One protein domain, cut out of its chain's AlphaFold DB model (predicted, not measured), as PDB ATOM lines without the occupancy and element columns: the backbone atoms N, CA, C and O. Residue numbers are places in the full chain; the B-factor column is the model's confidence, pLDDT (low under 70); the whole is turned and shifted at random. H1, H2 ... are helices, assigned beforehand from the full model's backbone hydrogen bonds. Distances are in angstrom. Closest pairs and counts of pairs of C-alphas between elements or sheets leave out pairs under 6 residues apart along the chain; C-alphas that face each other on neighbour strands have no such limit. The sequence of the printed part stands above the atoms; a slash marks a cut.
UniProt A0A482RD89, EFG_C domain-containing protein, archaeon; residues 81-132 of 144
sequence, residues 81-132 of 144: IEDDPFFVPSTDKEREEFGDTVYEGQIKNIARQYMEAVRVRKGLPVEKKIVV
ATOM      1  N   ILE A  81     122.380 -52.541  48.555       89.19
ATOM      2  CA  ILE A  81     122.009 -51.473  47.625       89.19
ATOM      3  C   ILE A  81     122.003 -50.174  48.437       89.19
ATOM      4  O   ILE A  81     121.388 -50.138  49.501       89.19
ATOM      5  N   GLU A  82     122.682 -49.134  47.952       87.00
ATOM      6  CA  GLU A  82     122.828 -47.846  48.659       87.00
ATOM      7  C   GLU A  82     121.578 -46.946  48.573       87.00
ATOM      8  O   GLU A  82     121.534 -45.879  49.180       87.00
ATOM      9  N   ASP A  83     120.537 -47.393  47.867       85.12
ATOM     10  CA  ASP A  83     119.265 -46.684  47.728       85.12
ATOM     11  C   ASP A  83     118.291 -47.035  48.865       85.12
ATOM     12  O   ASP A  83     117.972 -48.207  49.087       85.12
ATOM     13  N   ASP A  84     117.719 -46.018  49.519       85.50
ATOM     14  CA  ASP A  84     116.615 -46.211  50.466       85.50
ATOM     15  C   ASP A  84     115.301 -46.490  49.715       85.50
ATOM     16  O   ASP A  84     114.788 -45.594  49.041       85.50
ATOM     17  N   PRO A  85     114.687 -47.683  49.832       84.62
ATOM     18  CA  PRO A  85     113.445 -48.009  49.132       84.62
ATOM     19  C   PRO A  85     112.229 -47.157  49.539       84.62
ATOM     20  O   PRO A  85     111.236 -47.153  48.805       84.62
ATOM     21  N   PHE A  86     112.278 -46.456  50.677       81.69
ATOM     22  CA  PHE A  86     111.202 -45.592  51.175       81.69
ATOM     23  C   PHE A  86     111.523 -44.098  51.069       81.69
ATOM     24  O   PHE A  86     110.850 -43.292  51.708       81.69
ATOM     25  N   PHE A  87     112.504 -43.722  50.245       79.56
ATOM     26  CA  PHE A  87     112.917 -42.332  50.098       79.56
ATOM     27  C   PHE A  87     111.743 -41.403  49.741       79.56
ATOM     28  O   PHE A  87     111.033 -41.607  48.747       79.56
ATOM     29  N   VAL A  88     111.575 -40.358  50.553       76.06
ATOM     30  CA  VAL A  88     110.653 -39.240  50.330       76.06
ATOM     31  C   VAL A  88     111.467 -37.947  50.485       76.06
ATOM     32  O   VAL A  88     112.035 -37.739  51.558       76.06
ATOM     33  N   PRO A  89     111.531 -37.079  49.456       75.94
ATOM     34  CA  PRO A  89     112.238 -35.814  49.515       75.94
ATOM     35  C   PRO A  89     111.564 -34.953  50.576       75.94
ATOM     36  O   PRO A  89     110.369 -34.655  50.506       75.94
ATOM     37  N   SER A  90     112.339 -34.593  51.586       76.50
ATOM     38  CA  SER A  90     111.862 -33.816  52.732       76.50
ATOM     39  C   SER A  90     112.510 -32.439  52.769       76.50
ATOM     40  O   SER A  90     111.906 -31.478  53.245       76.50
ATOM     41  N   THR A  91     113.712 -32.329  52.204       81.56
ATOM     42  CA  THR A  91     114.497 -31.099  52.162       81.56
ATOM     43  C   THR A  91     114.106 -30.245  50.958       81.56
ATOM     44  O   THR A  91     113.842 -30.772  49.878       81.56
ATOM     45  N   ASP A  92     114.153 -28.917  51.099       76.56
ATOM     46  CA  ASP A  92     113.849 -27.979  50.003       76.56
ATOM     47  C   ASP A  92     114.715 -28.232  48.755       76.56
ATOM     48  O   ASP A  92     114.203 -28.246  47.641       76.56
ATOM     49  N   LYS A  93     116.002 -28.564  48.937       77.88
ATOM     50  CA  LYS A  93     116.916 -28.930  47.838       77.88
ATOM     51  C   LYS A  93     116.494 -30.201  47.092       77.88
ATOM     52  O   LYS A  93     116.580 -30.261  45.874       77.88
ATOM     53  N   GLU A  94     116.025 -31.217  47.817       74.56
ATOM     54  CA  GLU A  94     115.554 -32.474  47.216       74.56
ATOM     55  C   GLU A  94     114.232 -32.249  46.470       74.56
ATOM     56  O   GLU A  94     113.988 -32.844  45.425       74.56
ATOM     57  N   ARG A  95     113.379 -31.351  46.973       74.31
ATOM     58  CA  ARG A  95     112.131 -30.960  46.305       74.31
ATOM     59  C   ARG A  95     112.375 -30.146  45.038       74.31
ATOM     60  O   ARG A  95     111.603 -30.278  44.094       74.31
ATOM     61  N   GLU A  96     113.438 -29.349  44.981       76.19
ATOM     62  CA  GLU A  96     113.853 -28.671  43.747       76.19
ATOM     63  C   GLU A  96     114.297 -29.669  42.663       76.19
ATOM     64  O   GLU A  96     113.966 -29.489  41.493       76.19
ATOM     65  N   GLU A  97     115.000 -30.742  43.044       72.94
ATOM     66  CA  GLU A  97     115.524 -31.748  42.110       72.94
ATOM     67  C   GLU A  97     114.463 -32.771  41.664       72.94
ATOM     68  O   GLU A  97     114.330 -33.067  40.474       72.94
ATOM     69  N   PHE A  98     113.674 -33.293  42.606       67.75
ATOM     70  CA  PHE A  98     112.692 -34.356  42.356       67.75
ATOM     71  C   PHE A  98     111.251 -33.842  42.188       67.75
ATOM     72  O   PHE A  98     110.378 -34.588  41.733       67.75
ATOM     73  N   GLY A  99     111.000 -32.567  42.497       66.69
ATOM     74  CA  GLY A  99     109.677 -31.944  42.517       66.69
ATOM     75  C   GLY A  99     108.936 -32.113  43.852       66.69
ATOM     76  O   GLY A  99     109.227 -32.996  44.654       66.69
ATOM     77  N   ASP A 100     107.908 -31.285  44.069       58.69
ATOM     78  CA  ASP A 100     107.067 -31.289  45.283       58.69
ATOM     79  C   ASP A 100     106.227 -32.560  45.478       58.69
ATOM     80  O   ASP A 100     105.735 -32.844  46.571       58.69
ATOM     81  N   THR A 101     106.021 -33.330  44.417       57.97
ATOM     82  CA  THR A 101     105.232 -34.557  44.445       57.97
ATOM     83  C   THR A 101     106.063 -35.682  43.873       57.97
ATOM     84  O   THR A 101     106.244 -35.742  42.664       57.97
ATOM     85  N   VAL A 102     106.516 -36.599  44.724       56.84
ATOM     86  CA  VAL A 102     107.132 -37.843  44.265       56.84
ATOM     87  C   VAL A 102     106.097 -38.670  43.526       56.84
ATOM     88  O   VAL A 102     105.222 -39.287  44.137       56.84
ATOM     89  N   TYR A 103     106.191 -38.700  42.205       56.66
ATOM     90  CA  TYR A 103     105.504 -39.710  41.417       56.66
ATOM     91  C   TYR A 103     106.422 -40.904  41.180       56.66
ATOM     92  O   TYR A 103     107.630 -40.749  41.008       56.66
ATOM     93  N   GLU A 104     105.828 -42.099  41.090       52.47
ATOM     94  CA  GLU A 104     106.506 -43.351  40.707       52.47
ATOM     95  C   GLU A 104     107.326 -43.206  39.401       52.47
ATOM     96  O   GLU A 104     108.266 -43.958  39.170       52.47
ATOM     97  N   GLY A 105     107.006 -42.216  38.554       51.94
ATOM     98  CA  GLY A 105     107.744 -41.900  37.327       51.94
ATOM     99  C   GLY A 105     108.975 -40.993  37.485       51.94
ATOM    100  O   GLY A 105     109.753 -40.899  36.537       51.94
ATOM    101  N   GLN A 106     109.164 -40.325  38.629       50.69
ATOM    102  CA  GLN A 106     110.267 -39.376  38.863       50.69
ATOM    103  C   GLN A 106     111.430 -39.985  39.652       50.69
ATOM    104  O   GLN A 106     112.576 -39.618  39.412       50.69
ATOM    105  N   ILE A 107     111.169 -40.964  40.524       58.41
ATOM    106  CA  ILE A 107     112.217 -41.631  41.306       58.41
ATOM    107  C   ILE A 107     112.419 -43.049  40.776       58.41
ATOM    108  O   ILE A 107     111.660 -43.970  41.078       58.41
ATOM    109  N   LYS A 108     113.479 -43.246  39.988       69.19
ATOM    110  CA  LYS A 108     113.916 -44.576  39.534       69.19
ATOM    111  C   LYS A 108     114.668 -45.300  40.657       69.19
ATOM    112  O   LYS A 108     115.856 -45.565  40.531       69.19
ATOM    113  N   ASN A 109     113.980 -45.608  41.754       82.81
ATOM    114  CA  ASN A 109     114.572 -46.331  42.875       82.81
ATOM    115  C   ASN A 109     114.528 -47.843  42.625       82.81
ATOM    116  O   ASN A 109     113.458 -48.460  42.609       82.81
ATOM    117  N   ILE A 110     115.699 -48.442  42.429       86.38
ATOM    118  CA  ILE A 110     115.828 -49.866  42.113       86.38
ATOM    119  C   ILE A 110     115.453 -50.723  43.329       86.38
ATOM    120  O   ILE A 110     114.747 -51.726  43.183       86.38
ATOM    121  N   ALA A 111     115.857 -50.310  44.534       88.06
ATOM    122  CA  ALA A 111     115.515 -51.010  45.769       88.06
ATOM    123  C   ALA A 111     113.991 -51.084  45.968       88.06
ATOM    124  O   ALA A 111     113.453 -52.151  46.284       88.06
ATOM    125  N   ARG A 112     113.273 -49.985  45.692       87.38
ATOM    126  CA  ARG A 112     111.805 -49.948  45.728       87.38
ATOM    127  C   ARG A 112     111.184 -50.889  44.694       87.38
ATOM    128  O   ARG A 112     110.293 -51.659  45.044       87.38
ATOM    129  N   GLN A 113     111.680 -50.893  43.455       87.62
ATOM    130  CA  GLN A 113     111.187 -51.797  42.405       87.62
ATOM    131  C   GLN A 113     111.330 -53.276  42.795       87.62
ATOM    132  O   GLN A 113     110.385 -54.053  42.637       87.62
ATOM    133  N   TYR A 114     112.481 -53.670  43.349       89.31
ATOM    134  CA  TYR A 114     112.692 -55.041  43.822       89.31
ATOM    135  C   TYR A 114     111.774 -55.395  44.993       89.31
ATOM    136  O   TYR A 114     111.185 -56.481  45.008       89.31
ATOM    137  N   MET A 115     111.585 -54.475  45.941       88.62
ATOM    138  CA  MET A 115     110.669 -54.679  47.061       88.62
ATOM    139  C   MET A 115     109.220 -54.844  46.592       88.62
ATOM    140  O   MET A 115     108.540 -55.786  47.005       88.62
ATOM    141  N   GLU A 116     108.741 -53.960  45.718       88.69
ATOM    142  CA  GLU A 116     107.373 -53.997  45.204       88.69
ATOM    143  C   GLU A 116     107.111 -55.262  44.383       88.69
ATOM    144  O   GLU A 116     106.076 -55.901  44.575       88.69
ATOM    145  N   ALA A 117     108.058 -55.697  43.546       89.25
ATOM    146  CA  ALA A 117     107.942 -56.950  42.799       89.25
ATOM    147  C   ALA A 117     107.751 -58.162  43.729       89.25
ATOM    148  O   ALA A 117     106.913 -59.035  43.474       89.25
ATOM    149  N   VAL A 118     108.485 -58.207  44.847       91.19
ATOM    150  CA  VAL A 118     108.319 -59.258  45.859       91.19
ATOM    151  C   VAL A 118     106.975 -59.127  46.574       91.19
ATOM    152  O   VAL A 118     106.288 -60.138  46.725       91.19
ATOM    153  N   ARG A 119     106.572 -57.914  46.974       92.44
ATOM    154  CA  ARG A 119     105.292 -57.668  47.655       92.44
ATOM    155  C   ARG A 119     104.096 -58.075  46.802       92.44
ATOM    156  O   ARG A 119     103.255 -58.821  47.292       92.44
ATOM    157  N   VAL A 120     104.069 -57.682  45.526       91.88
ATOM    158  CA  VAL A 120     103.015 -58.071  44.571       91.88
ATOM    159  C   VAL A 120     102.924 -59.590  44.467       91.88
ATOM    160  O   VAL A 120     101.850 -60.157  44.635       91.88
ATOM    161  N   ARG A 121     104.058 -60.274  44.263       92.12
ATOM    162  CA  ARG A 121     104.092 -61.740  44.159       92.12
ATOM    163  C   ARG A 121     103.637 -62.438  45.445       92.12
ATOM    164  O   ARG A 121     103.101 -63.539  45.383       92.12
ATOM    165  N   LYS A 122     103.892 -61.833  46.607       94.75
ATOM    166  CA  LYS A 122     103.496 -62.364  47.919       94.75
ATOM    167  C   LYS A 122     102.092 -61.934  48.356       94.75
ATOM    168  O   LYS A 122     101.647 -62.394  49.399       94.75
ATOM    169  N   GLY A 123     101.401 -61.095  47.582       91.44
ATOM    170  CA  GLY A 123     100.083 -60.569  47.943       91.44
ATOM    171  C   GLY A 123     100.111 -59.586  49.118       91.44
ATOM    172  O   GLY A 123      99.101 -59.399  49.786       91.44
ATOM    173  N   LEU A 124     101.266 -58.978  49.395       92.19
ATOM    174  CA  LEU A 124     101.406 -57.950  50.423       92.19
ATOM    175  C   LEU A 124     100.868 -56.605  49.907       92.19
ATOM    176  O   LEU A 124     100.926 -56.351  48.700       92.19
ATOM    177  N   PRO A 125     100.386 -55.718  50.797       86.00
ATOM    178  CA  PRO A 125      99.909 -54.404  50.396       86.00
ATOM    179  C   PRO A 125     101.037 -53.579  49.758       86.00
ATOM    180  O   PRO A 125     102.161 -53.495  50.271       86.00
ATOM    181  N   VAL A 126     100.711 -52.963  48.623       84.31
ATOM    182  CA  VAL A 126     101.576 -52.033  47.895       84.31
ATOM    183  C   VAL A 126     100.846 -50.701  47.807       84.31
ATOM    184  O   VAL A 126      99.695 -50.652  47.373       84.31
ATOM    185  N   GLU A 127     101.515 -49.625  48.208       73.25
ATOM    186  CA  GLU A 127     100.992 -48.257  48.163       73.25
ATOM    187  C   GLU A 127     101.033 -47.705  46.732       73.25
ATOM    188  O   GLU A 127     101.777 -46.781  46.419       73.25
ATOM    189  N   LYS A 128     100.240 -48.296  45.835       69.75
ATOM    190  CA  LYS A 128     100.063 -47.775  44.478       69.75
ATOM    191  C   LYS A 128      99.031 -46.662  44.499       69.75
ATOM    192  O   LYS A 128      97.852 -46.901  44.770       69.75
ATOM    193  N   LYS A 129      99.452 -45.439  44.185       66.94
ATOM    194  CA  LYS A 129      98.543 -44.290  44.109       66.94
ATOM    195  C   LYS A 129      97.757 -44.346  42.792       66.94
ATOM    196  O   LYS A 129      98.191 -43.819  41.777       66.94
ATOM    197  N   ILE A 130      96.584 -44.990  42.813       68.25
ATOM    198  CA  ILE A 130      95.729 -45.204  41.622       68.25
ATOM    199  C   ILE A 130      95.236 -43.876  41.027       68.25
ATOM    200  O   ILE A 130      95.109 -43.740  39.811       68.25
ATOM    201  N   VAL A 131      94.969 -42.878  41.874       67.38
ATOM    202  CA  VAL A 131      94.558 -41.538  41.444       67.38
ATOM    203  C   VAL A 131      95.403 -40.497  42.160       67.38
ATOM    204  O   VAL A 131      95.359 -40.355  43.380       67.38
ATOM    205  N   VAL A 132      96.173 -39.752  41.373       64.81
ATOM    206  CA  VAL A 132      97.096 -38.730  41.869       64.81
ATOM    207  C   VAL A 132      96.368 -37.443  42.278       64.81
ATOM    208  O   VAL A 132      96.613 -36.926  43.366       64.81
TER     209      VAL A 132
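This is residues 81 to 132 of the 144 residues of the protein "EFG_C domain-containing protein" of archaeon (UniProt A0A482RD89). This piece has little regular structure: it is mostly loop, with the short helix H1 at one end of its long axis and the longer helix H2 towards the other end. Residues 85 to 91 lead to H1, and residues 99 to 109 lead back to H2. The printed part has 52 residues, of which 20 are in named elements; the class is all helix, with no named strand. It is flat, spanning 36 by 30 by 15 A, and only just loose, close to compact, with a radius of gyration of the C-alphas of 12.2 A.

H1 is residues 92 to 98, beginning at C-alpha 92 (113.849, -27.979, 50.003). H2 is residues 110 to 122, 18.5 A long, ending at C-alpha 122 (103.496, -62.364, 47.919).

H1 and H2 are apart, joined by a long link of 11 residues. In H1 and H2 every O i to N i+4 pair is within hydrogen-bond range. Residues 118 to 123, of which 118 to 122 belong to H2, stand free.

The C-alphas farthest apart, of Lys 93 and Lys 122, are 36.0 A apart. The printed part has no cut. Residues 98 to 108 and 128 to 132 have pLDDT under 70.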